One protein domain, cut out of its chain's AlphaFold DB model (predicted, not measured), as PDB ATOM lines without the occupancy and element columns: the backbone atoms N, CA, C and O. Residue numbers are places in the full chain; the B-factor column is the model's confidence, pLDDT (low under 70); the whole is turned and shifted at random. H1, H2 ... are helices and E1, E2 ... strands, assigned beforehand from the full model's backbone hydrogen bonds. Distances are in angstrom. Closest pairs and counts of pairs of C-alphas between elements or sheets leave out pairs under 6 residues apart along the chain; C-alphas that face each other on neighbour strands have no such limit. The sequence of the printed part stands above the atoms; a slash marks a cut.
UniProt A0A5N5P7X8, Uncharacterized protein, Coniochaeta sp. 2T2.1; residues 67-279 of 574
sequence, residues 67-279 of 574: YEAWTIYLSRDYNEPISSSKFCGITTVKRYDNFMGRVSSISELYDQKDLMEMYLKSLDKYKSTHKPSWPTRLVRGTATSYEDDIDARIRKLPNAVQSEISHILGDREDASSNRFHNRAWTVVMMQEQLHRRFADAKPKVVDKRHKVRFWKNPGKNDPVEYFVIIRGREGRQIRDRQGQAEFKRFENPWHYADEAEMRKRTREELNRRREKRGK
ATOM      1  N   TYR A  67      84.462 -29.256  96.420       96.44
ATOM      2  CA  TYR A  67      85.730 -28.557  96.498       96.44
ATOM      3  C   TYR A  67      86.755 -29.258  95.607       96.44
ATOM      4  O   TYR A  67      86.826 -30.484  95.578       96.44
ATOM      5  N   GLU A  68      87.581 -28.492  94.903       95.00
ATOM      6  CA  GLU A  68      88.740 -29.018  94.180       95.00
ATOM      7  C   GLU A  68      89.962 -28.156  94.471       95.00
ATOM      8  O   GLU A  68      89.850 -26.934  94.588       95.00
ATOM      9  N   ALA A  69      91.128 -28.790  94.568       95.44
ATOM     10  CA  ALA A  69      92.398 -28.092  94.668       95.44
ATOM     11  C   ALA A  69      93.135 -28.121  93.335       95.44
ATOM     12  O   ALA A  69      93.136 -29.123  92.621       95.44
ATOM     13  N   TRP A  70      93.792 -27.012  93.033       95.25
ATOM     14  CA  TRP A  70      94.589 -26.834  91.835       95.25
ATOM     15  C   TRP A  70      95.884 -26.120  92.185       95.25
ATOM     16  O   TRP A  70      95.884 -25.144  92.941       95.25
ATOM     17  N   THR A  71      96.974 -26.567  91.577       93.81
ATOM     18  CA  THR A  71      98.267 -25.895  91.653       93.81
ATOM     19  C   THR A  71      98.599 -25.319  90.293       93.81
ATOM     20  O   THR A  71      98.702 -26.034  89.296       93.81
ATOM     21  N   ILE A  72      98.735 -23.996  90.250       94.44
ATOM     22  CA  ILE A  72      99.072 -23.251  89.042       94.44
ATOM     23  C   ILE A  72     100.544 -22.870  89.113       94.44
ATOM     24  O   ILE A  72     100.967 -22.072  89.955       94.44
ATOM     25  N   TYR A  73     101.318 -23.434  88.199       91.88
ATOM     26  CA  TYR A  73     102.737 -23.181  88.046       91.88
ATOM     27  C   TYR A  73     102.925 -22.004  87.104       91.88
ATOM     28  O   TYR A  73     102.511 -22.039  85.944       91.88
ATOM     29  N   LEU A  74     103.587 -20.962  87.599       89.56
ATOM     30  CA  LEU A  74     104.070 -19.885  86.754       89.56
ATOM     31  C   LEU A  74     105.562 -20.098  86.515       89.56
ATOM     32  O   LEU A  74     106.397 -19.704  87.340       89.56
ATOM     33  N   SER A  75     105.904 -20.696  85.371       83.12
ATOM     34  CA  SER A  75     107.285 -20.607  84.901       83.12
ATOM     35  C   SER A  75     107.544 -19.147  84.540       83.12
ATOM     36  O   SER A  75     106.776 -18.520  83.810       83.12
ATOM     37  N   ARG A  76     108.560 -18.547  85.163       71.62
ATOM     38  CA  ARG A  76     108.888 -17.151  84.882       71.62
ATOM     39  C   ARG A  76     109.473 -17.034  83.489       71.62
ATOM     40  O   ARG A  76     110.261 -17.886  83.092       71.62
ATOM     41  N   ASP A  77     109.185 -15.911  82.844       68.88
ATOM     42  CA  ASP A  77     110.007 -15.406  81.756       68.88
ATOM     43  C   ASP A  77     111.430 -15.265  82.304       68.88
ATOM     44  O   ASP A  77     111.706 -14.391  83.138       68.88
ATOM     45  N   TYR A  78     112.327 -16.160  81.910       65.25
ATOM     46  CA  TYR A  78     113.742 -15.977  82.167       65.25
ATOM     47  C   TYR A  78     114.441 -15.815  80.834       65.25
ATOM     48  O   TYR A  78     114.315 -16.611  79.908       65.25
ATOM     49  N   ASN A  79     115.177 -14.718  80.761       61.00
ATOM     50  CA  ASN A  79     116.040 -14.442  79.645       61.00
ATOM     51  C   ASN A  79     117.317 -15.249  79.874       61.00
ATOM     52  O   ASN A  79     118.218 -14.790  80.584       61.00
ATOM     53  N   GLU A  80     117.382 -16.467  79.338       66.00
ATOM     54  CA  GLU A  80     118.610 -17.249  79.416       66.00
ATOM     55  C   GLU A  80     119.655 -16.575  78.521       66.00
ATOM     56  O   GLU A  80     119.392 -16.333  77.338       66.00
ATOM     57  N   PRO A  81     120.824 -16.178  79.046       66.38
ATOM     58  CA  PRO A  81     121.842 -15.554  78.221       66.38
ATOM     59  C   PRO A  81     122.425 -16.600  77.257       66.38
ATOM     60  O   PRO A  81     123.393 -17.272  77.598       66.38
ATOM     61  N   ILE A  82     121.886 -16.702  76.035       78.44
ATOM     62  CA  ILE A  82     122.401 -17.591  74.968       78.44
ATOM     63  C   ILE A  82     123.888 -17.327  74.734       78.44
ATOM     64  O   ILE A  82     124.678 -18.231  74.477       78.44
ATOM     65  N   SER A  83     124.278 -16.053  74.789       80.19
ATOM     66  CA  SER A  83     125.678 -15.666  74.679       80.19
ATOM     67  C   SER A  83     125.992 -14.534  75.642       80.19
ATOM     68  O   SER A  83     125.414 -13.446  75.585       80.19
ATOM     69  N   SER A  84     126.957 -14.791  76.519       84.12
ATOM     70  CA  SER A  84     127.612 -13.760  77.307       84.12
ATOM     71  C   SER A  84     129.042 -13.589  76.810       84.12
ATOM     72  O   SER A  84     129.742 -14.559  76.527       84.12
ATOM     73  N   SER A  85     129.479 -12.345  76.654       84.56
ATOM     74  CA  SER A  85     130.887 -12.017  76.451       84.56
ATOM     75  C   SER A  85     131.401 -11.283  77.675       84.56
ATOM     76  O   SER A  85     130.734 -10.389  78.178       84.56
ATOM     77  N   LYS A  86     132.595 -11.617  78.160       85.44
ATOM     78  CA  LYS A  86     133.252 -10.828  79.206       85.44
ATOM     79  C   LYS A  86     134.201  -9.830  78.555       85.44
ATOM     80  O   LYS A  86     135.070 -10.230  77.788       85.44
ATOM     81  N   PHE A  87     134.045  -8.549  78.872       71.56
ATOM     82  CA  PHE A  87     134.992  -7.503  78.492       71.56
ATOM     83  C   PHE A  87     135.481  -6.817  79.769       71.56
ATOM     84  O   PHE A  87     134.672  -6.313  80.544       71.56
ATOM     85  N   CYS A  88     136.790  -6.871  80.033       85.19
ATOM     86  CA  CYS A  88     137.412  -6.324  81.250       85.19
ATOM     87  C   CYS A  88     136.765  -6.803  82.569       85.19
ATOM     88  O   CYS A  88     136.556  -6.019  83.486       85.19
ATOM     89  N   GLY A  89     136.398  -8.086  82.665       83.94
ATOM     90  CA  GLY A  89     135.744  -8.648  83.858       83.94
ATOM     91  C   GLY A  89     134.247  -8.331  83.983       83.94
ATOM     92  O   GLY A  89     133.572  -8.932  84.815       83.94
ATOM     93  N   ILE A  90     133.702  -7.471  83.119       83.31
ATOM     94  CA  ILE A  90     132.271  -7.169  83.053       83.31
ATOM     95  C   ILE A  90     131.616  -8.125  82.055       83.31
ATOM     96  O   ILE A  90     131.940  -8.140  80.864       83.31
ATOM     97  N   THR A  91     130.680  -8.939  82.540       83.12
ATOM     98  CA  THR A  91     129.868  -9.818  81.695       83.12
ATOM     99  C   THR A  91     128.841  -8.978  80.934       83.12
ATOM    100  O   THR A  91     127.865  -8.504  81.506       83.12
ATOM    101  N   THR A  92     129.058  -8.786  79.635       81.88
ATOM    102  CA  THR A  92     128.095  -8.194  78.698       81.88
ATOM    103  C   THR A  92     127.316  -9.311  78.015       81.88
ATOM    104  O   THR A  92     127.866 -10.111  77.257       81.88
ATOM    105  N   VAL A  93     126.019  -9.407  78.300       77.75
ATOM    106  CA  VAL A  93     125.141 -10.374  77.631       77.75
ATOM    107  C   VAL A  93     124.771  -9.830  76.252       77.75
ATOM    108  O   VAL A  93     124.270  -8.715  76.144       77.75
ATOM    109  N   LYS A  94     125.055 -10.596  75.192       75.50
ATOM    110  CA  LYS A  94     124.861 -10.167  73.795       75.50
ATOM    111  C   LYS A  94     123.527 -10.616  73.212       75.50
ATOM    112  O   LYS A  94     122.974  -9.921  72.363       75.50
ATOM    113  N   ARG A  95     123.031 -11.780  73.633       75.00
ATOM    114  CA  ARG A  95     121.735 -12.324  73.210       75.00
ATOM    115  C   ARG A  95     121.090 -13.064  74.367       75.00
ATOM    116  O   ARG A  95     121.770 -13.816  75.063       75.00
ATOM    117  N   TYR A  96     119.796 -12.843  74.511       74.38
ATOM    118  CA  TYR A  96     118.930 -13.559  75.427       74.38
ATOM    119  C   TYR A  96     118.016 -14.469  74.614       74.38
ATOM    120  O   TYR A  96     117.539 -14.047  73.557       74.38
ATOM    121  N   ASP A  97     117.800 -15.691  75.092       68.81
ATOM    122  CA  ASP A  97     116.654 -16.481  74.669       68.81
ATOM    123  C   ASP A  97     115.488 -16.009  75.513       68.81
ATOM    124  O   ASP A  97     115.567 -16.024  76.743       68.81
ATOM    125  N   ASN A  98     114.440 -15.530  74.858       63.06
ATOM    126  CA  ASN A  98     113.240 -15.128  75.565       63.06
ATOM    127  C   ASN A  98     112.378 -16.377  75.712       63.06
ATOM    128  O   ASN A  98     111.527 -16.651  74.864       63.06
ATOM    129  N   PHE A  99     112.584 -17.130  76.793       65.31
ATOM    130  CA  PHE A  99     111.598 -18.123  77.188       65.31
ATOM    131  C   PHE A  99     110.353 -17.375  77.644       65.31
ATOM    132  O   PHE A  99     110.357 -16.719  78.685       65.31
ATOM    133  N   MET A 100     109.292 -17.437  76.837       71.75
ATOM    134  CA  MET A 100     107.981 -16.987  77.285       71.75
ATOM    135  C   MET A 100     107.539 -17.925  78.400       71.75
ATOM    136  O   MET A 100     107.408 -19.133  78.191       71.75
ATOM    137  N   GLY A 101     107.343 -17.366  79.586       72.38
ATOM    138  CA  GLY A 101     106.817 -18.058  80.739       72.38
ATOM    139  C   GLY A 101     105.518 -18.742  80.363       72.38
ATOM    140  O   GLY A 101     104.571 -18.135  79.857       72.38
ATOM    141  N   ARG A 102     105.496 -20.048  80.575       84.25
ATOM    142  CA  ARG A 102     104.317 -20.881  80.423       84.25
ATOM    143  C   ARG A 102     103.608 -20.976  81.764       84.25
ATOM    144  O   ARG A 102     104.239 -21.195  82.802       84.25
ATOM    145  N   VAL A 103     102.293 -20.831  81.718       89.81
ATOM    146  CA  VAL A 103     101.423 -21.215  82.822       89.81
ATOM    147  C   VAL A 103     100.961 -22.641  82.569       89.81
ATOM    148  O   VAL A 103     100.644 -23.004  81.435       89.81
ATOM    149  N   SER A 104     100.997 -23.460  83.610       90.44
ATOM    150  CA  SER A 104     100.415 -24.797  83.597       90.44
ATOM    151  C   SER A 104      99.683 -25.030  84.904       90.44
ATOM    152  O   SER A 104     100.218 -24.710  85.966       90.44
ATOM    153  N   SER A 105      98.492 -25.607  84.842       92.19
ATOM    154  CA  SER A 105      97.732 -26.034  86.012       92.19
ATOM    155  C   SER A 105      97.749 -27.550  86.167       92.19
ATOM    156  O   SER A 105      97.703 -28.268  85.171       92.19
ATOM    157  N   ILE A 106      97.754 -28.030  87.407       89.94
ATOM    158  CA  ILE A 106      97.573 -29.447  87.742       89.94
ATOM    159  C   ILE A 106      96.508 -29.539  88.835       89.94
ATOM    160  O   ILE A 106      96.551 -28.772  89.801       89.94
ATOM    161  N   SER A 107      95.550 -30.454  88.690       90.25
ATOM    162  CA  SER A 107      94.577 -30.739  89.746       90.25
ATOM    163  C   SER A 107      95.226 -31.580  90.843       90.25
ATOM    164  O   SER A 107      95.823 -32.619  90.553       90.25
ATOM    165  N   GLU A 108      95.077 -31.171  92.099       89.06
ATOM    166  CA  GLU A 108      95.548 -31.944  93.243       89.06
ATOM    167  C   GLU A 108      94.402 -32.721  93.895       89.06
ATOM    168  O   GLU A 108      93.276 -32.237  94.036       89.06
ATOM    169  N   LEU A 109      94.709 -33.943  94.322       88.50
ATOM    170  CA  LEU A 109      93.744 -34.844  94.934       88.50
ATOM    171  C   LEU A 109      93.764 -34.653  96.443       88.50
ATOM    172  O   LEU A 109      94.743 -34.982  97.109       88.50
ATOM    173  N   TYR A 110      92.654 -34.157  96.969       91.25
ATOM    174  CA  TYR A 110      92.402 -34.076  98.398       91.25
ATOM    175  C   TYR A 110      91.005 -34.587  98.699       91.25
ATOM    176  O   TYR A 110      90.087 -34.482  97.876       91.25
ATOM    177  N   ASP A 111      90.832 -35.069  99.923       93.19
ATOM    178  CA  ASP A 111      89.514 -35.365 100.448       93.19
ATOM    179  C   ASP A 111      88.698 -34.076 100.591       93.19
ATOM    180  O   ASP A 111      89.197 -33.025 101.002       93.19
ATOM    181  N   GLN A 112      87.396 -34.157 100.300       94.44
ATOM    182  CA  GLN A 112      86.481 -33.011 100.408       94.44
ATOM    183  C   GLN A 112      86.494 -32.383 101.805       94.44
ATOM    184  O   GLN A 112      86.389 -31.165 101.950       94.44
ATOM    185  N   LYS A 113      86.638 -33.222 102.837       95.50
ATOM    186  CA  LYS A 113      86.719 -32.784 104.230       95.50
ATOM    187  C   LYS A 113      87.957 -31.917 104.466       95.50
ATOM    188  O   LYS A 113      87.835 -30.863 105.084       95.50
ATOM    189  N   ASP A 114      89.099 -32.324 103.927       96.00
ATOM    190  CA  ASP A 114      90.369 -31.620 104.092       96.00
ATOM    191  C   ASP A 114      90.357 -30.291 103.330       96.00
ATOM    192  O   ASP A 114      90.773 -29.264 103.867       96.00
ATOM    193  N   LEU A 115      89.806 -30.270 102.110       95.88
ATOM    194  CA  LEU A 115      89.626 -29.034 101.339       95.88
ATOM    195  C   LEU A 115      88.719 -28.034 102.064       95.88
ATOM    196  O   LEU A 115      89.044 -26.845 102.158       95.88
ATOM    197  N   MET A 116      87.601 -28.517 102.610       96.69
ATOM    198  CA  MET A 116      86.682 -27.704 103.403       96.69
ATOM    199  C   MET A 116      87.363 -27.176 104.674       96.69
ATOM    200  O   MET A 116      87.231 -25.994 104.993       96.69
ATOM    201  N   GLU A 117      88.135 -28.007 105.380       97.44
ATOM    202  CA  GLU A 117      88.890 -27.593 106.568       97.44
ATOM    203  C   GLU A 117      89.948 -26.533 106.226       97.44
ATOM    204  O   GLU A 117      90.056 -25.515 106.915       97.44
ATOM    205  N   MET A 118      90.685 -26.711 105.126       96.44
ATOM    206  CA  MET A 118      91.650 -25.723 104.641       96.44
ATOM    207  C   MET A 118      90.983 -24.386 104.296       96.44
ATOM    208  O   MET A 118      91.513 -23.324 104.649       96.44
ATOM    209  N   TYR A 119      89.809 -24.421 103.662       97.00
ATOM    210  CA  TYR A 119      89.003 -23.229 103.408       97.00
ATOM    211  C   TYR A 119      88.585 -22.541 104.718       97.00
ATOM    212  O   TYR A 119      88.881 -21.356 104.899       97.00
ATOM    213  N   LEU A 120      87.988 -23.264 105.668       97.12
ATOM    214  CA  LEU A 120      87.559 -22.697 106.954       97.12
ATOM    215  C   LEU A 120      88.735 -22.108 107.743       97.12
ATOM    216  O   LEU A 120      88.660 -20.975 108.221       97.12
ATOM    217  N   LYS A 121      89.872 -22.806 107.775       96.81
ATOM    218  CA  LYS A 121      91.109 -22.321 108.399       96.81
ATOM    219  C   LYS A 121      91.625 -21.039 107.743       96.81
ATOM    220  O   LYS A 121      92.097 -20.133 108.434       96.81
ATOM    221  N   SER A 122      91.542 -20.939 106.415       95.38
ATOM    222  CA  SER A 122      91.932 -19.725 105.686       95.38
ATOM    223  C   SER A 122      91.018 -18.540 106.016       95.38
ATOM    224  O   SER A 122      91.498 -17.421 106.220       95.38
ATOM    225  N   LEU A 123      89.724 -18.806 106.176       96.25
ATOM    226  CA  LEU A 123      88.709 -17.832 106.547       96.25
ATOM    227  C   LEU A 123      88.884 -17.364 108.003       96.25
ATOM    228  O   LEU A 123      88.791 -16.166 108.281       96.25
ATOM    229  N   ASP A 124      89.235 -18.256 108.926       96.38
ATOM    230  CA  ASP A 124      89.551 -17.897 110.313       96.38
ATOM    231  C   ASP A 124      90.859 -17.107 110.427       96.38
ATOM    232  O   ASP A 124      90.935 -16.126 111.176       96.38
ATOM    233  N   LYS A 125      91.871 -17.456 109.624       94.56
ATOM    234  CA  LYS A 125      93.101 -16.659 109.489       94.56
ATOM    235  C   LYS A 125      92.800 -15.262 108.940       94.56
ATOM    236  O   LYS A 125      93.377 -14.271 109.398       94.56
ATOM    237  N   TYR A 126      91.888 -15.149 107.978       94.50
ATOM    238  CA  TYR A 126      91.442 -13.851 107.481       94.50
ATOM    239  C   TYR A 126      90.747 -13.047 108.583       94.50
ATOM    240  O   TYR A 126      91.146 -11.913 108.858       94.50
ATOM    241  N   LYS A 127      89.776 -13.652 109.275       93.81
ATOM    242  CA  LYS A 127      89.048 -13.012 110.379       93.81
ATOM    243  C   LYS A 127      89.977 -12.560 111.497       93.81
ATOM    244  O   LYS A 127      89.773 -11.473 112.022       93.81
ATOM    245  N   SER A 128      90.984 -13.356 111.862       92.81
ATOM    246  CA  SER A 128      91.936 -13.012 112.925       92.81
ATOM    247  C   SER A 128      92.857 -11.855 112.540       92.81
ATOM    248  O   SER A 128      93.111 -10.978 113.364       92.81
ATOM    249  N   THR A 129      93.296 -11.803 111.281       90.12
ATOM    250  CA  THR A 129      94.162 -10.732 110.761       90.12
ATOM    251  C   THR A 129      93.413  -9.436 110.460       90.12
ATOM    252  O   THR A 129      94.007  -8.362 110.537       90.12
ATOM    253  N   HIS A 130      92.118  -9.527 110.150       88.12
ATOM    254  CA  HIS A 130      91.253  -8.392 109.825       88.12
ATOM    255  C   HIS A 130      90.242  -8.088 110.933       88.12
ATOM    256  O   HIS A 130      89.250  -7.405 110.668       88.12
ATOM    257  N   LYS A 131      90.479  -8.546 112.177       83.38
ATOM    258  CA  LYS A 131      89.673  -8.120 113.330       83.38
ATOM    259  C   LYS A 131      89.686  -6.592 113.348       83.38
ATOM    260  O   LYS A 131      90.758  -6.011 113.528       83.38
ATOM    261  N   PRO A 132      88.545  -5.922 113.109       68.94
ATOM    262  CA  PRO A 132      88.554  -4.482 112.963       68.94
ATOM    263  C   PRO A 132      88.970  -3.889 114.301       68.94
ATOM    264  O   PRO A 132      88.243  -4.028 115.286       68.94
ATOM    265  N   SER A 133      90.123  -3.224 114.356       72.00
ATOM    266  CA  SER A 133      90.366  -2.331 115.478       72.00
ATOM    267  C   SER A 133      89.299  -1.237 115.407       72.00
ATOM    268  O   SER A 133      89.009  -0.714 114.325       72.00
ATOM    269  N   TRP A 134      88.675  -0.926 116.545       71.44
ATOM    270  CA  TRP A 134      87.614   0.081 116.659       71.44
ATOM    271  C   TRP A 134      87.884   1.380 115.871       71.44
ATOM    272  O   TRP A 134      86.972   1.833 115.178       71.44
ATOM    273  N   PRO A 135      89.114   1.937 115.848       72.81
ATOM    274  CA  PRO A 135      89.406   3.145 115.074       72.81
ATOM    275  C   PRO A 135      89.292   2.952 113.555       72.81
ATOM    276  O   PRO A 135      88.878   3.858 112.836       72.81
ATOM    277  N   THR A 136      89.619   1.763 113.041       70.56
ATOM    278  CA  THR A 136      89.606   1.489 111.595       70.56
ATOM    279  C   THR A 136      88.183   1.455 111.037       70.56
ATOM    280  O   THR A 136      87.979   1.793 109.872       70.56
ATOM    281  N   ARG A 137      87.184   1.113 111.866       70.75
ATOM    282  CA  ARG A 137      85.766   1.113 111.462       70.75
ATOM    283  C   ARG A 137      85.237   2.513 111.147       70.75
ATOM    284  O   ARG A 137      84.404   2.642 110.261       70.75
ATOM    285  N   LEU A 138      85.725   3.549 111.835       78.31
ATOM    286  CA  LEU A 138      85.244   4.923 111.645       78.31
ATOM    287  C   LEU A 138      85.759   5.557 110.348       78.31
ATOM    288  O   LEU A 138      85.069   6.373 109.749       78.31
ATOM    289  N   VAL A 139      86.959   5.179 109.902       77.62
ATOM    290  CA  VAL A 139      87.629   5.830 108.763       77.62
ATOM    291  C   VAL A 139      87.452   5.055 107.456       77.62
ATOM    292  O   VAL A 139      87.459   5.652 106.384       77.62
ATOM    293  N   ARG A 140      87.326   3.722 107.514       68.88
ATOM    294  CA  ARG A 140      87.531   2.861 106.334       68.88
ATOM    295  C   ARG A 140      86.272   2.249 105.716       68.88
ATOM    296  O   ARG A 140      86.402   1.506 104.750       68.88
ATOM    297  N   GLY A 141      85.081   2.591 106.205       80.31
ATOM    298  CA  GLY A 141      83.816   2.095 105.653       80.31
ATOM    299  C   GLY A 141      83.525   0.629 105.997       80.31
ATOM    300  O   GLY A 141      84.027   0.095 106.989       80.31
ATOM    301  N   THR A 142      82.666  -0.011 105.196       81.56
ATOM    302  CA  THR A 142      82.277  -1.422 105.354       81.56
ATOM    303  C   THR A 142      83.506  -2.325 105.335       81.56
ATOM    304  O   THR A 142      84.362  -2.190 104.463       81.56
ATOM    305  N   ALA A 143      83.598  -3.251 106.294       83.12
ATOM    306  CA  ALA A 143      84.688  -4.220 106.331       83.12
ATOM    307  C   ALA A 143      84.721  -5.012 105.017       83.12
ATOM    308  O   ALA A 143      83.682  -5.484 104.558       83.12
ATOM    309  N   THR A 144      85.908  -5.141 104.422       91.06
ATOM    310  CA  THR A 144      86.115  -5.989 103.243       91.06
ATOM    311  C   THR A 144      85.686  -7.410 103.578       91.06
ATOM    312  O   THR A 144      86.040  -7.918 104.646       91.06
ATOM    313  N   SER A 145      84.914  -8.041 102.699       94.44
ATOM    314  CA  SER A 145      84.597  -9.455 102.863       94.44
ATOM    315  C   SER A 145      85.822 -10.316 102.523       94.44
ATOM    316  O   SER A 145      86.778  -9.853 101.895       94.44
ATOM    317  N   TYR A 146      85.813 -11.582 102.949       95.69
ATOM    318  CA  TYR A 146      86.870 -12.524 102.571       95.69
ATOM    319  C   TYR A 146      86.896 -12.775 101.054       95.69
ATOM    320  O   TYR A 146      87.967 -12.891 100.465       95.69
ATOM    321  N   GLU A 147      85.722 -12.785 100.424       95.94
ATOM    322  CA  GLU A 147      85.554 -12.926  98.975       95.94
ATOM    323  C   GLU A 147      86.174 -11.725  98.239       95.94
ATOM    324  O   GLU A 147      86.992 -11.912  97.340       95.94
ATOM    325  N   ASP A 148      85.921 -10.495  98.708       95.75
ATOM    326  CA  ASP A 148      86.550  -9.285  98.153       95.75
ATOM    327  C   ASP A 148      88.079  -9.296  98.307       95.75
ATOM    328  O   ASP A 148      88.800  -8.782  97.447       95.75
ATOM    329  N   ASP A 149      88.598  -9.851  99.409       95.31
ATOM    330  CA  ASP A 149      90.040 -10.011  99.611       95.31
ATOM    331  C   ASP A 149      90.641 -11.019  98.626       95.31
ATOM    332  O   ASP A 149      91.698 -10.743  98.052       95.31
ATOM    333  N   ILE A 150      89.976 -12.155  98.392       96.56
ATOM    334  CA  ILE A 150      90.391 -13.127  97.370       96.56
ATOM    335  C   ILE A 150      90.405 -12.461  95.997       96.56
ATOM    336  O   ILE A 150      91.443 -12.485  95.334       96.56
ATOM    337  N   ASP A 151      89.329 -11.779  95.609       96.56
ATOM    338  CA  ASP A 151      89.248 -11.065  94.335       96.56
ATOM    339  C   ASP A 151      90.355 -10.016  94.197       96.56
ATOM    340  O   ASP A 151      91.017  -9.907  93.160       96.56
ATOM    341  N   ALA A 152      90.605  -9.240  95.254       95.56
ATOM    342  CA  ALA A 152      91.669  -8.245  95.266       95.56
ATOM    343  C   ALA A 152      93.068  -8.874  95.195       95.56
ATOM    344  O   ALA A 152      94.005  -8.208  94.741       95.56
ATOM    345  N   ARG A 153      93.243 -10.115  95.664       94.94
ATOM    346  CA  ARG A 153      94.487 -10.873  95.496       94.94
ATOM    347  C   ARG A 153      94.603 -11.437  94.078       94.94
ATOM    348  O   ARG A 153      95.669 -11.276  93.492       94.94
ATOM    349  N   ILE A 154      93.532 -11.987  93.500       96.12
ATOM    350  CA  ILE A 154      93.505 -12.497  92.117       96.12
ATOM    351  C   ILE A 154      93.822 -11.375  91.122       96.12
ATOM    352  O   ILE A 154      94.702 -11.535  90.281       96.12
ATOM    353  N   ARG A 155      93.223 -10.188  91.286       95.75
ATOM    354  CA  ARG A 155      93.499  -9.009  90.434       95.75
ATOM    355  C   ARG A 155      94.959  -8.537  90.463       95.75
ATOM    356  O   ARG A 155      95.367  -7.776  89.591       95.75
ATOM    357  N   LYS A 156      95.738  -8.931  91.478       93.75
ATOM    358  CA  LYS A 156      97.170  -8.599  91.599       93.75
ATOM    359  C   LYS A 156      98.083  -9.658  90.983       93.75
ATOM    360  O   LYS A 156      99.290  -9.428  90.925       93.75
ATOM    361  N   LEU A 157      97.546 -10.807  90.573       91.31
ATOM    362  CA  LEU A 157      98.322 -11.863  89.932       91.31
ATOM    363  C   LEU A 157      98.735 -11.460  88.510       91.31
ATOM    364  O   LEU A 157      98.110 -10.583  87.912       91.31
ATOM    365  N   PRO A 158      99.753 -12.105  87.922       91.31
ATOM    366  CA  PRO A 158     100.052 -11.947  86.501       91.31
ATOM    367  C   PRO A 158      98.850 -12.318  85.621       91.31
ATOM    368  O   PRO A 158      98.150 -13.287  85.911       91.31
ATOM    369  N   ASN A 159      98.637 -11.587  84.520       90.94
ATOM    370  CA  ASN A 159      97.493 -11.797  83.616       90.94
ATOM    371  C   ASN A 159      97.385 -13.242  83.113       90.94
ATOM    372  O   ASN A 159      96.281 -13.751  82.956       90.94
ATOM    373  N   ALA A 160      98.522 -13.909  82.893       90.38
ATOM    374  CA  ALA A 160      98.548 -15.304  82.471       90.38
ATOM    375  C   ALA A 160      97.938 -16.237  83.535       90.38
ATOM    376  O   ALA A 160      97.123 -17.086  83.203       90.38
ATOM    377  N   VAL A 161      98.242 -16.017  84.820       93.19
ATOM    378  CA  VAL A 161      97.661 -16.785  85.938       93.19
ATOM    379  C   VAL A 161      96.177 -16.456  86.114       93.19
ATOM    380  O   VAL A 161      95.376 -17.354  86.336       93.19
ATOM    381  N   GLN A 162      95.787 -15.183  85.978       95.81
ATOM    382  CA  GLN A 162      94.369 -14.794  86.024       95.81
ATOM    383  C   GLN A 162      93.558 -15.460  84.904       95.81
ATOM    384  O   GLN A 162      92.435 -15.910  85.134       95.81
ATOM    385  N   SER A 163      94.137 -15.529  83.702       93.88
ATOM    386  CA  SER A 163      93.520 -16.185  82.549       93.88
ATOM    387  C   SER A 163      93.378 -17.682  82.804       93.88
ATOM    388  O   SER A 163      92.290 -18.206  82.617       93.88
ATOM    389  N   GLU A 164      94.415 -18.340  83.328       94.81
ATOM    390  CA  GLU A 164      94.362 -19.765  83.678       94.81
ATOM    391  C   GLU A 164      93.292 -20.068  84.732       94.81
ATOM    392  O   GLU A 164      92.488 -20.975  84.550       94.81
ATOM    393  N   ILE A 165      93.205 -19.267  85.802       95.81
ATOM    394  CA  ILE A 165      92.136 -19.405  86.805       95.81
ATOM    395  C   ILE A 165      90.762 -19.263  86.140       95.81
ATOM    396  O   ILE A 165      89.851 -20.032  86.435       95.81
ATOM    397  N   SER A 166      90.609 -18.298  85.231       96.19
ATOM    398  CA  SER A 166      89.349 -18.083  84.511       96.19
ATOM    399  C   SER A 166      89.010 -19.261  83.592       96.19
ATOM    400  O   SER A 166      87.845 -19.645  83.522       96.19
ATOM    401  N   HIS A 167      90.011 -19.855  82.935       93.31
ATOM    402  CA  HIS A 167      89.855 -21.062  82.124       93.31
ATOM    403  C   HIS A 167      89.421 -22.254  82.977       93.31
ATOM    404  O   HIS A 167      88.407 -22.858  82.657       93.31
ATOM    405  N   ILE A 168      90.087 -22.519  84.105       93.62
ATOM    406  CA  ILE A 168      89.717 -23.611  85.022       93.62
ATOM    407  C   ILE A 168      88.268 -23.456  85.502       93.62
ATOM    408  O   ILE A 168      87.507 -24.421  85.491       93.62
ATOM    409  N   LEU A 169      87.870 -22.250  85.922       94.75
ATOM    410  CA  LEU A 169      86.503 -22.002  86.389       94.75
ATOM    411  C   LEU A 169      85.473 -22.175  85.266       94.75
ATOM    412  O   LEU A 169      84.438 -22.791  85.507       94.75
ATOM    413  N   GLY A 170      85.760 -21.663  84.065       92.56
ATOM    414  CA  GLY A 170      84.883 -21.790  82.900       92.56
ATOM    415  C   GLY A 170      84.747 -23.236  82.427       92.56
ATOM    416  O   GLY A 170      83.632 -23.720  82.264       92.56
ATOM    417  N   ASP A 171      85.862 -23.958  82.309       89.31
ATOM    418  CA  ASP A 171      85.875 -25.373  81.928       89.31
ATOM    419  C   ASP A 171      85.091 -26.218  82.941       89.31
ATOM    420  O   ASP A 171      84.299 -27.081  82.559       89.31
ATOM    421  N   ARG A 172      85.243 -25.936  84.242       90.31
ATOM    422  CA  ARG A 172      84.484 -26.620  85.295       90.31
ATOM    423  C   ARG A 172      83.006 -26.245  85.311       90.31
ATOM    424  O   ARG A 172      82.185 -27.114  85.609       90.31
ATOM    425  N   GLU A 173      82.653 -25.000  85.011       91.19
ATOM    426  CA  GLU A 173      81.262 -24.555  84.868       91.19
ATOM    427  C   GLU A 173      80.583 -25.231  83.675       91.19
ATOM    428  O   GLU A 173      79.492 -25.780  83.844       91.19
ATOM    429  N   ASP A 174      81.247 -25.290  82.520       87.62
ATOM    430  CA  ASP A 174      80.746 -25.962  81.317       87.62
ATOM    431  C   ASP A 174      80.671 -27.488  81.500       87.62
ATOM    432  O   ASP A 174      79.729 -28.137  81.038       87.62
ATOM    433  N   ALA A 175      81.634 -28.090  82.205       86.56
ATOM    434  CA  ALA A 175      81.638 -29.529  82.463       86.56
ATOM    435  C   ALA A 175      80.572 -29.951  83.484       86.56
ATOM    436  O   ALA A 175      80.000 -31.041  83.358       86.56
ATOM    437  N   SER A 176      80.314 -29.132  84.509       88.81
ATOM    438  CA  SER A 176      79.390 -29.487  85.587       88.81
ATOM    439  C   SER A 176      77.967 -28.980  85.372       88.81
ATOM    440  O   SER A 176      77.036 -29.593  85.896       88.81
ATOM    441  N   SER A 177      77.747 -27.910  84.611       88.31
ATOM    442  CA  SER A 177      76.400 -27.388  84.357       88.31
ATOM    443  C   SER A 177      75.650 -28.239  83.346       88.31
ATOM    444  O   SER A 177      76.190 -28.654  82.328       88.31
ATOM    445  N   ASN A 178      74.369 -28.480  83.611       85.94
ATOM    446  CA  ASN A 178      73.487 -29.272  82.771       85.94
ATOM    447  C   ASN A 178      72.184 -28.533  82.453       85.94
ATOM    448  O   ASN A 178      71.889 -27.464  82.981       85.94
ATOM    449  N   ARG A 179      71.357 -29.120  81.581       82.94
ATOM    450  CA  ARG A 179      70.078 -28.517  81.173       82.94
ATOM    451  C   ARG A 179      69.062 -28.279  82.298       82.94
ATOM    452  O   ARG A 179      68.012 -27.694  82.055       82.94
ATOM    453  N   PHE A 180      69.318 -28.815  83.483       82.69
ATOM    454  CA  PHE A 180      68.475 -28.717  84.666       82.69
ATOM    455  C   PHE A 180      69.136 -27.935  85.799       82.69
ATOM    456  O   PHE A 180      68.419 -27.309  86.573       82.69
ATOM    457  N   HIS A 181      70.464 -27.928  85.855       85.81
ATOM    458  CA  HIS A 181      71.281 -27.413  86.941       85.81
ATOM    459  C   HIS A 181      72.348 -26.503  86.368       85.81
ATOM    460  O   HIS A 181      73.230 -26.952  85.645       85.81
ATOM    461  N   ASN A 182      72.288 -25.228  86.724       89.69
ATOM    462  CA  ASN A 182      73.421 -24.335  86.538       89.69
ATOM    463  C   ASN A 182      74.327 -24.495  87.757       89.69
ATOM    464  O   ASN A 182      73.822 -24.423  88.876       89.69
ATOM    465  N   ARG A 183      75.625 -24.729  87.571       90.94
ATOM    466  CA  ARG A 183      76.587 -24.876  88.664       90.94
ATOM    467  C   ARG A 183      77.677 -23.829  88.523       90.94
ATOM    468  O   ARG A 183      78.413 -23.819  87.550       90.94
ATOM    469  N   ALA A 184      77.794 -22.977  89.536       93.75
ATOM    470  CA  ALA A 184      78.781 -21.909  89.551       93.75
ATOM    471  C   ALA A 184      80.022 -22.347  90.331       93.75
ATOM    472  O   ALA A 184      79.907 -22.824  91.467       93.75
ATOM    473  N   TRP A 185      81.196 -22.118  89.748       95.81
ATOM    474  CA  TRP A 185      82.485 -22.346  90.394       95.81
ATOM    475  C   TRP A 185      83.120 -21.029  90.827       95.81
ATOM    476  O   TRP A 185      83.092 -20.032  90.112       95.81
ATOM    477  N   THR A 186      83.681 -21.016  92.034       97.31
ATOM    478  CA  THR A 186      84.291 -19.819  92.635       97.31
ATOM    479  C   THR A 186      85.576 -20.181  93.362       97.31
ATOM    480  O   THR A 186      85.660 -21.252  93.957       97.31
ATOM    481  N   VAL A 187      86.573 -19.295  93.358       97.88
ATOM    482  CA  VAL A 187      87.783 -19.476  94.176       97.88
ATOM    483  C   VAL A 187      87.445 -19.146  95.628       97.88
ATOM    484  O   VAL A 187      87.026 -18.032  95.929       97.88
ATOM    485  N   VAL A 188      87.637 -20.103  96.535       98.00
ATOM    486  CA  VAL A 188      87.355 -19.930  97.975       98.00
ATOM    487  C   VAL A 188      88.614 -19.824  98.820       98.00
ATOM    488  O   VAL A 188      88.575 -19.340  99.950       98.00
ATOM    489  N   MET A 189      89.752 -20.251  98.287       97.19
ATOM    490  CA  MET A 189      91.038 -20.098  98.945       97.19
ATOM    491  C   MET A 189      92.129 -19.969  97.893       97.19
ATOM    492  O   MET A 189      92.078 -20.596  96.840       97.19
ATOM    493  N   MET A 190      93.112 -19.126  98.182       96.38
ATOM    494  CA  MET A 190      94.285 -18.951  97.342       96.38
ATOM    495  C   MET A 190      95.501 -18.706  98.218       96.38
ATOM    496  O   MET A 190      95.453 -17.889  99.151       96.38
ATOM    497  N   GLN A 191      96.595 -19.371  97.882       94.12
ATOM    498  CA  GLN A 191      97.841 -19.314  98.614       94.12
ATOM    499  C   GLN A 191      99.026 -19.304  97.650       94.12
ATOM    500  O   GLN A 191      99.163 -20.168  96.792       94.12
ATOM    501  N   GLU A 192      99.897 -18.313  97.815       92.00
ATOM    502  CA  GLU A 192     101.162 -18.233  97.092       92.00
ATOM    503  C   GLU A 192     102.209 -19.096  97.811       92.00
ATOM    504  O   GLU A 192     102.416 -18.961  99.026       92.00
ATOM    505  N   GLN A 193     102.845 -19.997  97.071       89.00
ATOM    506  CA  GLN A 193     103.833 -20.951  97.568       89.00
ATOM    507  C   GLN A 193     105.096 -20.883  96.692       89.00
ATOM    508  O   GLN A 193     105.040 -20.500  95.522       89.00
ATOM    509  N   LEU A 194     106.265 -21.186  97.261       84.38
ATOM    510  CA  LEU A 194     107.493 -21.321  96.468       84.38
ATOM    511  C   LEU A 194     107.563 -22.728  95.879       84.38
ATOM    512  O   LEU A 194     107.424 -23.701  96.621       84.38
ATOM    513  N   HIS A 195     107.835 -22.810  94.574       76.88
ATOM    514  CA  HIS A 195     108.012 -24.074  93.865       76.88
ATOM    515  C   HIS A 195     109.144 -24.879  94.495       76.88
ATOM    516  O   HIS A 195     110.244 -24.365  94.740       76.88
ATOM    517  N   ARG A 196     108.878 -26.155  94.764       66.81
ATOM    518  CA  ARG A 196     109.867 -27.049  95.369       66.81
ATOM    519  C   ARG A 196     110.967 -27.378  94.361       66.81
ATOM    520  O   ARG A 196     110.703 -27.576  93.184       66.81
ATOM    521  N   ARG A 197     112.203 -27.542  94.839       59.38
ATOM    522  CA  ARG A 197     113.252 -28.269  94.093       59.38
ATOM    523  C   ARG A 197     113.360 -29.747  94.497       59.38
ATOM    524  O   ARG A 197     114.032 -30.503  93.810       59.38
ATOM    525  N   PHE A 198     112.703 -30.159  95.588       59.62
ATOM    526  CA  PHE A 198     112.787 -31.512  96.152       59.62
ATOM    527  C   PHE A 198     111.395 -32.065  96.494       59.62
ATOM    528  O   PHE A 198     110.567 -31.344  97.054       59.62
ATOM    529  N   ALA A 199     111.151 -33.338  96.165       54.47
ATOM    530  CA  ALA A 199     109.833 -33.980  96.210       54.47
ATOM    531  C   ALA A 199     109.155 -33.940  97.599       54.47
ATOM    532  O   ALA A 199     107.954 -33.692  97.684       54.47
ATOM    533  N   ASP A 200     109.919 -34.048  98.690       60.12
ATOM    534  CA  ASP A 200     109.353 -34.299 100.030       60.12
ATOM    535  C   ASP A 200     109.206 -33.058 100.931       60.12
ATOM    536  O   ASP A 200     108.675 -33.136 102.043       60.12
ATOM    537  N   ALA A 201     109.658 -31.882 100.494       66.31
ATOM    538  CA  ALA A 201     109.649 -30.694 101.350       66.31
ATOM    539  C   ALA A 201     108.244 -30.082 101.452       66.31
ATOM    540  O   ALA A 201     107.737 -29.607 100.449       66.31
ATOM    541  N   LYS A 202     107.627 -30.008 102.644       72.94
ATOM    542  CA  LYS A 202     106.333 -29.311 102.839       72.94
ATOM    543  C   LYS A 202     106.369 -27.923 102.177       72.94
ATOM    544  O   LYS A 202     107.354 -27.202 102.362       72.94
ATOM    545  N   PRO A 203     105.329 -27.534 101.415       73.50
ATOM    546  CA  PRO A 203     105.398 -26.326 100.615       73.50
ATOM    547  C   PRO A 203     105.524 -25.127 101.552       73.50
ATOM    548  O   PRO A 203     104.731 -24.954 102.486       73.50
ATOM    549  N   LYS A 204     106.557 -24.310 101.333       79.25
ATOM    550  CA  LYS A 204     106.778 -23.125 102.155       79.25
ATOM    551  C   LYS A 204     105.825 -22.040 101.686       79.25
ATOM    552  O   LYS A 204     105.940 -21.515 100.579       79.25
ATOM    553  N   VAL A 205     104.878 -21.713 102.555       82.31
ATOM    554  CA  VAL A 205     103.957 -20.599 102.351       82.31
ATOM    555  C   VAL A 205     104.771 -19.320 102.235       82.31
ATOM    556  O   VAL A 205     105.579 -19.023 103.118       82.31
ATOM    557  N   VAL A 206     104.571 -18.561 101.158       80.06
ATOM    558  CA  VAL A 206     105.211 -17.252 101.027       80.06
ATOM    559  C   VAL A 206     104.529 -16.311 102.008       80.06
ATOM    560  O   VAL A 206     103.403 -15.856 101.790       80.06
ATOM    561  N   ASP A 207     105.209 -16.020 103.115       77.00
ATOM    562  CA  ASP A 207     104.774 -14.961 104.012       77.00
ATOM    563  C   ASP A 207     104.760 -13.615 103.283       77.00
ATOM    564  O   ASP A 207     105.439 -13.411 102.272       77.00
ATOM    565  N   LYS A 208     103.946 -12.682 103.791       74.62
ATOM    566  CA  LYS A 208     103.702 -11.375 103.165       74.62
ATOM    567  C   LYS A 208     105.018 -10.737 102.710       74.62
ATOM    568  O   LYS A 208     105.810 -10.283 103.533       74.62
ATOM    569  N   ARG A 209     105.201 -10.638 101.388       75.56
ATOM    570  CA  ARG A 209     106.360  -9.972 100.786       75.56
ATOM    571  C   ARG A 209     106.468  -8.547 101.340       75.56
ATOM    572  O   ARG A 209     105.512  -7.763 101.301       75.56
ATOM    573  N   HIS A 210     107.642  -8.198 101.849       74.12
ATOM    574  CA  HIS A 210     107.954  -6.856 102.308       74.12
ATOM    575  C   HIS A 210     107.853  -5.877 101.133       74.12
ATOM    576  O   HIS A 210     108.615  -5.950 100.169       74.12
ATOM    577  N   LYS A 211     106.925  -4.917 101.238       73.75
ATOM    578  CA  LYS A 211     106.726  -3.878 100.212       73.75
ATOM    579  C   LYS A 211     107.923  -2.934 100.079       73.75
ATOM    580  O   LYS A 211     108.251  -2.515  98.981       73.75
ATOM    581  N   VAL A 212     108.557  -2.593 101.203       75.44
ATOM    582  CA  VAL A 212     109.619  -1.570 101.261       75.44
ATOM    583  C   VAL A 212     111.009  -2.178 101.077       75.44
ATOM    584  O   VAL A 212     111.877  -1.584 100.451       75.44
ATOM    585  N   ARG A 213     111.235  -3.378 101.617       72.75
ATOM    586  CA  ARG A 213     112.551  -4.025 101.615       72.75
ATOM    587  C   ARG A 213     112.533  -5.188 100.636       72.75
ATOM    588  O   ARG A 213     112.460  -6.339 101.045       72.75
ATOM    589  N   PHE A 214     112.576  -4.874  99.342       66.19
ATOM    590  CA  PHE A 214     112.486  -5.880  98.279       66.19
ATOM    591  C   PHE A 214     113.619  -6.919  98.328       66.19
ATOM    592  O   PHE A 214     113.418  -8.041  97.879       66.19
ATOM    593  N   TRP A 215     114.782  -6.569  98.892       68.00
ATOM    594  CA  TRP A 215     115.898  -7.496  99.116       68.00
ATOM    595  C   TRP A 215     115.630  -8.504 100.242       68.00
ATOM    596  O   TRP A 215     116.288  -9.533 100.306       68.00
ATOM    597  N   LYS A 216     114.657  -8.227 101.124       75.50
ATOM    598  CA  LYS A 216     114.190  -9.156 102.165       75.50
ATOM    599  C   LYS A 216     113.079 -10.086 101.681       75.50
ATOM    600  O   LYS A 216     112.503 -10.789 102.497       75.50
ATOM    601  N   ASN A 217     112.742 -10.063 100.392       73.88
ATOM    602  CA  ASN A 217     111.787 -11.002  99.816       73.88
ATOM    603  C   ASN A 217     112.575 -12.214  99.304       73.88
ATOM    604  O   ASN A 217     113.087 -12.142  98.179       73.88
ATOM    605  N   PRO A 218     112.726 -13.288 100.108       62.00
ATOM    606  CA  PRO A 218     113.357 -14.510  99.626       62.00
ATOM    607  C   PRO A 218     112.608 -15.014  98.387       62.00
ATOM    608  O   PRO A 218     111.394 -14.839  98.266       62.00
ATOM    609  N   GLY A 219     113.343 -15.585  97.435       64.56
ATOM    610  CA  GLY A 219     112.750 -16.191  96.245       64.56
ATOM    611  C   GLY A 219     112.167 -15.225  95.215       64.56
ATOM    612  O   GLY A 219     111.306 -15.600  94.418       64.56
ATOM    613  N   LYS A 220     112.673 -13.984  95.136       68.81
ATOM    614  CA  LYS A 220     112.332 -13.075  94.021       68.81
ATOM    615  C   LYS A 220     112.634 -13.687  92.645       68.81
ATOM    616  O   LYS A 220     111.967 -13.303  91.693       68.81
ATOM    617  N   ASN A 221     113.585 -14.625  92.573       71.19
ATOM    618  CA  ASN A 221     113.936 -15.384  91.369       71.19
ATOM    619  C   ASN A 221     113.435 -16.838  91.391       71.19
ATOM    620  O   ASN A 221     113.424 -17.475  90.344       71.19
ATOM    621  N   ASP A 222     112.900 -17.319  92.515       76.06
ATOM    622  CA  ASP A 222     112.387 -18.685  92.612       76.06
ATOM    623  C   ASP A 222     111.023 -18.821  91.924       76.06
ATOM    624  O   ASP A 222     110.223 -17.874  91.983       76.06
ATOM    625  N   PRO A 223     110.758 -19.955  91.252       79.38
ATOM    626  CA  PRO A 223     109.466 -20.204  90.636       79.38
ATOM    627  C   PRO A 223     108.368 -20.157  91.702       79.38
ATOM    628  O   PRO A 223     108.556 -20.594  92.839       79.38
ATOM    629  N   VAL A 224     107.240 -19.553  91.340       86.25
ATOM    630  CA  VAL A 224     106.103 -19.356  92.241       86.25
ATOM    631  C   VAL A 224     104.986 -20.282  91.793       86.25
ATOM    632  O   VAL A 224     104.663 -20.345  90.606       86.25
ATOM    633  N   GLU A 225     104.405 -20.972  92.760       92.00
ATOM    634  CA  GLU A 225     103.198 -21.768  92.609       92.00
ATOM    635  C   GLU A 225     102.033 -21.048  93.280       92.00
ATOM    636  O   GLU A 225     102.176 -20.419  94.337       92.00
ATOM    637  N   TYR A 226     100.861 -21.155  92.675       94.50
ATOM    638  CA  TYR A 226      99.618 -20.686  93.264       94.50
ATOM    639  C   TYR A 226      98.746 -21.896  93.555       94.50
ATOM    640  O   TYR A 226      98.202 -22.506  92.638       94.50
ATOM    641  N   PHE A 227      98.619 -22.224  94.835       95.94
ATOM    642  CA  PHE A 227      97.673 -23.225  95.303       95.94
ATOM    643  C   PHE A 227      96.307 -22.560  95.465       95.94
ATOM    644  O   PHE A 227      96.165 -21.596  96.231       95.94
ATOM    645  N   VAL A 228      95.309 -23.035  94.729       97.06
ATOM    646  CA  VAL A 228      93.940 -22.517  94.767       97.06
ATOM    647  C   VAL A 228      92.967 -23.634  95.104       97.06
ATOM    648  O   VAL A 228      93.095 -24.755  94.623       97.06
ATOM    649  N   ILE A 229      91.969 -23.313  95.923       97.44
ATOM    650  CA  ILE A 229      90.814 -24.179  96.155       97.44
ATOM    651  C   ILE A 229      89.615 -23.511  95.498       97.44
ATOM    652  O   ILE A 229      89.275 -22.365  95.826       97.44
ATOM    653  N   ILE A 230      88.977 -24.233  94.585       97.38
ATOM    654  CA  ILE A 230      87.725 -23.834  93.950       97.38
ATOM    655  C   ILE A 230      86.562 -24.583  94.594       97.38
ATOM    656  O   ILE A 230      86.691 -25.732  95.013       97.38
ATOM    657  N   ARG A 231      85.417 -23.913  94.685       97.06
ATOM    658  CA  ARG A 231      84.161 -24.450  95.201       97.06
ATOM    659  C   ARG A 231      83.100 -24.353  94.121       97.06
ATOM    660  O   ARG A 231      82.764 -23.244  93.692       97.06
ATOM    661  N   GLY A 232      82.558 -25.499  93.739       96.12
ATOM    662  CA  GLY A 232      81.390 -25.625  92.889       96.12
ATOM    663  C   GLY A 232      80.130 -25.734  93.742       96.12
ATOM    664  O   GLY A 232      80.047 -26.558  94.656       96.12
ATOM    665  N   ARG A 233      79.147 -24.887  93.447       95.25
ATOM    666  CA  ARG A 233      77.827 -24.906  94.087       95.25
ATOM    667  C   ARG A 233      76.733 -24.968  93.037       95.25
ATOM    668  O   ARG A 233      76.868 -24.391  91.957       95.25
ATOM    669  N   GLU A 234      75.625 -25.609  93.381       90.62
ATOM    670  CA  GLU A 234      74.417 -25.529  92.568       90.62
ATOM    671  C   GLU A 234      73.910 -24.078  92.576       90.62
ATOM    672  O   GLU A 234      73.644 -23.472  93.618       90.62
ATOM    673  N   GLY A 235      73.887 -23.477  91.393       85.44
ATOM    674  CA  GLY A 235      73.328 -22.165  91.135       85.44
ATOM    675  C   GLY A 235      71.804 -22.205  91.086       85.44
ATOM    676  O   GLY A 235      71.147 -23.195  91.405       85.44
ATOM    677  N   ARG A 236      71.197 -21.088  90.673       75.94
ATOM    678  CA  ARG A 236      69.740 -21.040  90.504       75.94
ATOM    679  C   ARG A 236      69.329 -21.976  89.371       75.94
ATOM    680  O   ARG A 236      69.860 -21.876  88.269       75.94
ATOM    681  N   GLN A 237      68.340 -22.824  89.641       72.50
ATOM    682  CA  GLN A 237      67.754 -23.716  88.648       72.50
ATOM    683  C   GLN A 237      67.256 -22.903  87.444       72.50
ATOM    684  O   GLN A 237      66.328 -22.094  87.567       72.50
ATOM    685  N   ILE A 238      67.880 -23.097  86.280       65.88
ATOM    686  CA  ILE A 238      67.441 -22.455  85.042       65.88
ATOM    687  C   ILE A 238      66.125 -23.126  84.635       65.88
ATOM    688  O   ILE A 238      66.071 -24.324  84.364       65.88
ATOM    689  N   ARG A 239      65.034 -22.352  84.624       68.88
ATOM    690  CA  ARG A 239      63.716 -22.824  84.156       68.88
ATOM    691  C   ARG A 239      63.617 -22.871  82.632       68.88
ATOM    692  O   ARG A 239      62.688 -23.476  82.093       68.88
ATOM    693  N   ASP A 240      64.565 -22.245  81.951       69.69
ATOM    694  CA  ASP A 240      64.567 -22.124  80.507       69.69
ATOM    695  C   ASP A 240      65.055 -23.428  79.878       69.69
ATOM    696  O   ASP A 240      66.132 -23.938  80.170       69.69
ATOM    697  N   ARG A 241      64.244 -23.991  78.975       59.22
ATOM    698  CA  ARG A 241      64.518 -25.270  78.294       59.22
ATOM    699  C   ARG A 241      65.716 -25.228  77.330       59.22
ATOM    700  O   ARG A 241      65.949 -26.208  76.629       59.22
ATOM    701  N   GLN A 242      66.451 -24.121  77.272       59.50
ATOM    702  CA  GLN A 242      67.597 -23.888  76.387       59.50
ATOM    703  C   GLN A 242      68.936 -24.255  77.049       59.50
ATOM    704  O   GLN A 242      69.952 -23.613  76.814       59.50
ATOM    705  N   GLY A 243      68.940 -25.272  77.906       58.19
ATOM    706  CA  GLY A 243      70.167 -25.760  78.522       58.19
ATOM    707  C   GLY A 243      71.104 -26.442  77.523       58.19
ATOM    708  O   GLY A 243      70.641 -27.044  76.551       58.19
ATOM    709  N   GLN A 244      72.411 -26.365  77.781       57.62
ATOM    710  CA  GLN A 244      73.426 -27.047  76.975       57.62
ATOM    711  C   GLN A 244      73.156 -28.564  76.942       57.62
ATOM    712  O   GLN A 244      72.812 -29.181  77.956       57.62
ATOM    713  N   ALA A 245      73.231 -29.151  75.744       50.97
ATOM    714  CA  ALA A 245      72.836 -30.537  75.487       50.97
ATOM    715  C   ALA A 245      73.998 -31.540  75.583       50.97
ATOM    716  O   ALA A 245      73.746 -32.743  75.661       50.97
ATOM    717  N   GLU A 246      75.247 -31.070  75.578       56.16
ATOM    718  CA  GLU A 246      76.426 -31.925  75.457       56.16
ATOM    719  C   GLU A 246      77.366 -31.751  76.649       56.16
ATOM    720  O   GLU A 246      77.780 -30.647  76.975       56.16
ATOM    721  N   PHE A 247      77.695 -32.877  77.287       55.03
ATOM    722  CA  PHE A 247      78.589 -32.951  78.439       55.03
ATOM    723  C   PHE A 247      79.930 -33.535  78.018       55.03
ATOM    724  O   PHE A 247      79.972 -34.619  77.422       55.03
ATOM    725  N   LYS A 248      81.032 -32.909  78.439       57.09
ATOM    726  CA  LYS A 248      82.315 -33.611  78.532       57.09
ATOM    727  C   LYS A 248      82.227 -34.598  79.703       57.09
ATOM    728  O   LYS A 248      82.214 -34.220  80.868       57.09
ATOM    729  N   ARG A 249      82.112 -35.893  79.387       48.38
ATOM    730  CA  ARG A 249      81.803 -36.968  80.357       48.38
ATOM    731  C   ARG A 249      82.860 -37.192  81.450       48.38
ATOM    732  O   ARG A 249      82.571 -37.908  82.405       48.38
ATOM    733  N   PHE A 250      84.060 -36.628  81.321       50.81
ATOM    734  CA  PHE A 250      85.207 -36.999  82.156       50.81
ATOM    735  C   PHE A 250      85.532 -36.020  83.292       50.81
ATOM    736  O   PHE A 250      86.392 -36.324  84.107       50.81
ATOM    737  N   GLU A 251      84.792 -34.917  83.430       72.56
ATOM    738  CA  GLU A 251      85.185 -33.811  84.319       72.56
ATOM    739  C   GLU A 251      84.079 -33.308  85.259       72.56
ATOM    740  O   GLU A 251      84.308 -32.345  85.982       72.56
ATOM    741  N   ASN A 252      82.892 -33.929  85.271       84.19
ATOM    742  CA  ASN A 252      81.768 -33.491  86.106       84.19
ATOM    743  C   ASN A 252      81.721 -34.239  87.456       84.19
ATOM    744  O   ASN A 252      81.346 -35.422  87.471       84.19
ATOM    745  N   PRO A 253      81.974 -33.575  88.601       86.06
ATOM    746  CA  PRO A 253      81.869 -34.211  89.914       86.06
ATOM    747  C   PRO A 253      80.456 -34.711  90.243       86.06
ATOM    748  O   PRO A 253      80.300 -35.694  90.964       86.06
ATOM    749  N   TRP A 254      79.412 -34.098  89.678       89.31
ATOM    750  CA  TRP A 254      78.008 -34.478  89.881       89.31
ATOM    751  C   TRP A 254      77.500 -35.527  88.894       89.31
ATOM    752  O   TRP A 254      76.308 -35.836  88.903       89.31
ATOM    753  N   HIS A 255      78.367 -36.106  88.057       87.88
ATOM    754  CA  HIS A 255      77.955 -37.030  86.998       87.88
ATOM    755  C   HIS A 255      76.971 -38.107  87.488       87.88
ATOM    756  O   HIS A 255      75.938 -38.338  86.865       87.88
ATOM    757  N   TYR A 256      77.244 -38.751  88.630       87.94
ATOM    758  CA  TYR A 256      76.367 -39.805  89.149       87.94
ATOM    759  C   TYR A 256      75.011 -39.296  89.640       87.94
ATOM    760  O   TYR A 256      74.010 -39.995  89.470       87.94
ATOM    761  N   ALA A 257      74.977 -38.110  90.245       87.69
ATOM    762  CA  ALA A 257      73.741 -37.470  90.672       87.69
ATOM    763  C   ALA A 257      72.886 -37.075  89.456       87.69
ATOM    764  O   ALA A 257      71.705 -37.417  89.390       87.69
ATOM    765  N   ASP A 258      73.511 -36.465  88.449       88.75
ATOM    766  CA  ASP A 258      72.856 -36.046  87.208       88.75
ATOM    767  C   ASP A 258      72.295 -37.232  86.428       88.75
ATOM    768  O   ASP A 258      71.162 -37.208  85.946       88.75
ATOM    769  N   GLU A 259      73.067 -38.310  86.329       87.62
ATOM    770  CA  GLU A 259      72.642 -39.522  85.642       87.62
ATOM    771  C   GLU A 259      71.496 -40.225  86.393       87.62
ATOM    772  O   GLU A 259      70.580 -40.776  85.773       87.62
ATOM    773  N   ALA A 260      71.505 -40.203  87.730       87.62
ATOM    774  CA  ALA A 260      70.404 -40.718  88.542       87.62
ATOM    775  C   ALA A 260      69.124 -39.889  88.348       87.62
ATOM    776  O   ALA A 260      68.046 -40.464  88.158       87.62
ATOM    777  N   GLU A 261      69.232 -38.559  88.311       88.19
ATOM    778  CA  GLU A 261      68.096 -37.679  88.035       88.19
ATOM    779  C   GLU A 261      67.564 -37.858  86.609       88.19
ATOM    780  O   GLU A 261      66.353 -37.969  86.409       88.19
ATOM    781  N   MET A 262      68.447 -37.949  85.614       86.62
ATOM    782  CA  MET A 262      68.067 -38.207  84.223       86.62
ATOM    783  C   MET A 262      67.278 -39.513  84.093       86.62
ATOM    784  O   MET A 262      66.226 -39.541  83.440       86.62
ATOM    785  N   ARG A 263      67.727 -40.586  84.762       88.75
ATOM    786  CA  ARG A 263      66.988 -41.858  84.817       88.75
ATOM    787  C   ARG A 263      65.636 -41.695  85.508       88.75
ATOM    788  O   ARG A 263      64.636 -42.186  84.984       88.75
ATOM    789  N   LYS A 264      65.583 -40.984  86.639       89.69
ATOM    790  CA  LYS A 264      64.336 -40.718  87.374       89.69
ATOM    791  C   LYS A 264      63.323 -39.965  86.507       89.69
ATOM    792  O   LYS A 264      62.208 -40.449  86.340       89.69
ATOM    793  N   ARG A 265      63.726 -38.872  85.850       87.50
ATOM    794  CA  ARG A 265      62.849 -38.104  84.944       87.50
ATOM    795  C   ARG A 265      62.380 -38.916  83.743       87.50
ATOM    796  O   ARG A 265      61.243 -38.766  83.308       87.50
ATOM    797  N   THR A 266      63.234 -39.785  83.203       90.00
ATOM    798  CA  THR A 266      62.854 -40.666  82.087       90.00
ATOM    799  C   THR A 266      61.775 -41.659  82.520       90.00
ATOM    800  O   THR A 266      60.784 -41.837  81.810       90.00
ATOM    801  N   ARG A 267      61.913 -42.243  83.720       92.00
ATOM    802  CA  ARG A 267      60.891 -43.118  84.317       92.00
ATOM    803  C   ARG A 267      59.590 -42.367  84.601       92.00
ATOM    804  O   ARG A 267      58.523 -42.857  84.245       92.00
ATOM    805  N   GLU A 268      59.669 -41.169  85.176       92.06
ATOM    806  CA  GLU A 268      58.500 -40.323  85.450       92.06
ATOM    807  C   GLU A 268      57.766 -39.917  84.166       92.06
ATOM    808  O   GLU A 268      56.541 -39.979  84.115       92.06
ATOM    809  N   GLU A 269      58.484 -39.560  83.098       91.69
ATOM    810  CA  GLU A 269      57.865 -39.237  81.809       91.69
ATOM    811  C   GLU A 269      57.166 -40.455  81.193       91.69
ATOM    812  O   GLU A 269      56.072 -40.327  80.636       91.69
ATOM    813  N   LEU A 270      57.766 -41.641  81.310       92.81
ATOM    814  CA  LEU A 270      57.163 -42.885  80.841       92.81
ATOM    815  C   LEU A 270      55.901 -43.226  81.648       92.81
ATOM    816  O   LEU A 270      54.864 -43.527  81.051       92.81
ATOM    817  N   ASN A 271      55.944 -43.084  82.975       92.88
ATOM    818  CA  ASN A 271      54.776 -43.249  83.844       92.88
ATOM    819  C   ASN A 271      53.681 -42.229  83.513       92.88
ATOM    820  O   ASN A 271      52.534 -42.611  83.304       92.88
ATOM    821  N   ARG A 272      54.035 -40.957  83.307       92.69
ATOM    822  CA  ARG A 272      53.093 -39.910  82.888       92.69
ATOM    823  C   ARG A 272      52.428 -40.236  81.549       92.69
ATOM    824  O   ARG A 272      51.248 -39.950  81.352       92.69
ATOM    825  N   ARG A 273      53.161 -40.832  80.601       89.12
ATOM    826  CA  ARG A 273      52.589 -41.315  79.329       89.12
ATOM    827  C   ARG A 273      51.653 -42.503  79.545       89.12
ATOM    828  O   ARG A 273      50.611 -42.547  78.895       89.12
ATOM    829  N   ARG A 274      51.989 -43.430  80.449       87.31
ATOM    830  CA  ARG A 274      51.116 -44.555  80.828       87.31
ATOM    831  C   ARG A 274      49.830 -44.072  81.493       87.31
ATOM    832  O   ARG A 274      48.764 -44.479  81.058       87.31
ATOM    833  N   GLU A 275      49.901 -43.143  82.440       89.94
ATOM    834  CA  GLU A 275      48.723 -42.547  83.090       89.94
ATOM    835  C   GLU A 275      47.827 -41.803  82.095       89.94
ATOM    836  O   GLU A 275      46.603 -41.930  82.128       89.94
ATOM    837  N   LYS A 276      48.428 -41.055  81.159       90.62
ATOM    838  CA  LYS A 276      47.682 -40.413  80.068       90.62
ATOM    839  C   LYS A 276      46.993 -41.437  79.168       90.62
ATOM    840  O   LYS A 276      45.870 -41.189  78.748       90.62
ATOM    841  N   ARG A 277      47.637 -42.577  78.891       83.00
ATOM    842  CA  ARG A 277      47.038 -43.681  78.125       83.00
ATOM    843  C   ARG A 277      45.966 -44.424  78.913       83.00
ATOM    844  O   ARG A 277      44.960 -44.756  78.318       83.00
ATOM    845  N   GLY A 278      46.120 -44.618  80.220       76.50
ATOM    846  CA  GLY A 278      45.116 -45.276  81.066       76.50
ATOM    847  C   GLY A 278      43.797 -44.503  81.174       76.50
ATOM    848  O   GLY A 278      42.759 -45.098  81.439       76.50
ATOM    849  N   LYS A 279      43.815 -43.186  80.924       74.00
ATOM    850  CA  LYS A 279      42.602 -42.354  80.815       74.00
ATOM    851  C   LYS A 279      41.953 -42.399  79.432       74.00
ATOM    852  O   LYS A 279      40.796 -42.013  79.292       74.00
TER     853      LYS A 279
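This is residues 67 to 279 of the 574 residues of an uncharacterized protein of Coniochaeta sp. 2T2.1 (UniProt A0A5N5P7X8). A strongly twisted sheet of four strands curls round helix H4, with H3 on the same face and H1 across the other, as three layers, helices on both faces of a sheet. From this core the hairpin E2 and E3 reaches out at one end and H5 at the opposite end, together making the longest axis; H2 sits off to one side. The 213 printed residues hold five named helices and six named strands, in the order E1 E2 E3 E4 H1 H2 H3 H4 E5 E6 H5, and the class is mixed. The sheet order is E4 E1 E6 E5, antiparallel throughout. The whole is loose and elongated, with a radius of gyration of the C-alphas of 24.4 A and spans of 101 by 53 by 33 A.

E1, residues 67 to 74, is an inner strand between E4, residues 103 to 108, and E6, residues 224 to 234. N 73 and O 104 are 2.8 A apart, and N 70 and O 228 are 2.8 A apart. E6 forms a hairpin with the edge strand E5, residues 183 to 194; N 191 and O 227 are 2.8 A apart. E2, residues 78 to 87, bends by 66 degrees at residue 82, and E3, residues 90 to 99, by 60 degrees at residue 94; in this antiparallel hairpin N 92 and O 85 are 2.7 A apart. H1, residues 112 to 129, is on the four-stranded sheet at a height of 9.1 A and runs across the strands, at 65 degrees to E1 on the local plane; its closest C-alphas to E5 are Tyr 119 and Met 189, 5.8 A. H2, residues 134 to 140, is not on the sheet. H3, residues 146 to 154, comes closest to E5 at the C-alphas of Ile 150 and Met 190, 7.0 A. H4, residues 159 to 176, lies on the opposite face from H1; its closest C-alphas to E5 are Leu 169 and Trp 185, 5.7 A. H5, residues 255 to 278, is close to H4 but not clearly touching, with the C-alphas of Ser 176 and His 255 7.8 A apart. Every O i to N i+4 pair is within hydrogen-bond range in H1, H3, H4 and H5; H2 has 1 of 3, beside 2 of 4 O i to N i+3 pairs.

C-alpha 67, where E1 begins, is at (85.730, -28.557, 96.498). E5 is 32.1 A long, E6 32.3 A, H1 25.7 A and H4 25.4 A. H5, 34.4 A, ends with C-alpha 278 at (45.116, -45.276, 81.066).

The C-alphas of Cys 88 and Lys 279, the two farthest apart, are 101.4 A apart. Residues 86 to 91, 133 to 139, 211 to 216 and 263 to 279 stand free. The printed part has no cut; the links E5 to E6 and E6 to H5 are long. Mean pLDDT of the printed part is 83.6, with 34 residues under 70, among them 238 to 250.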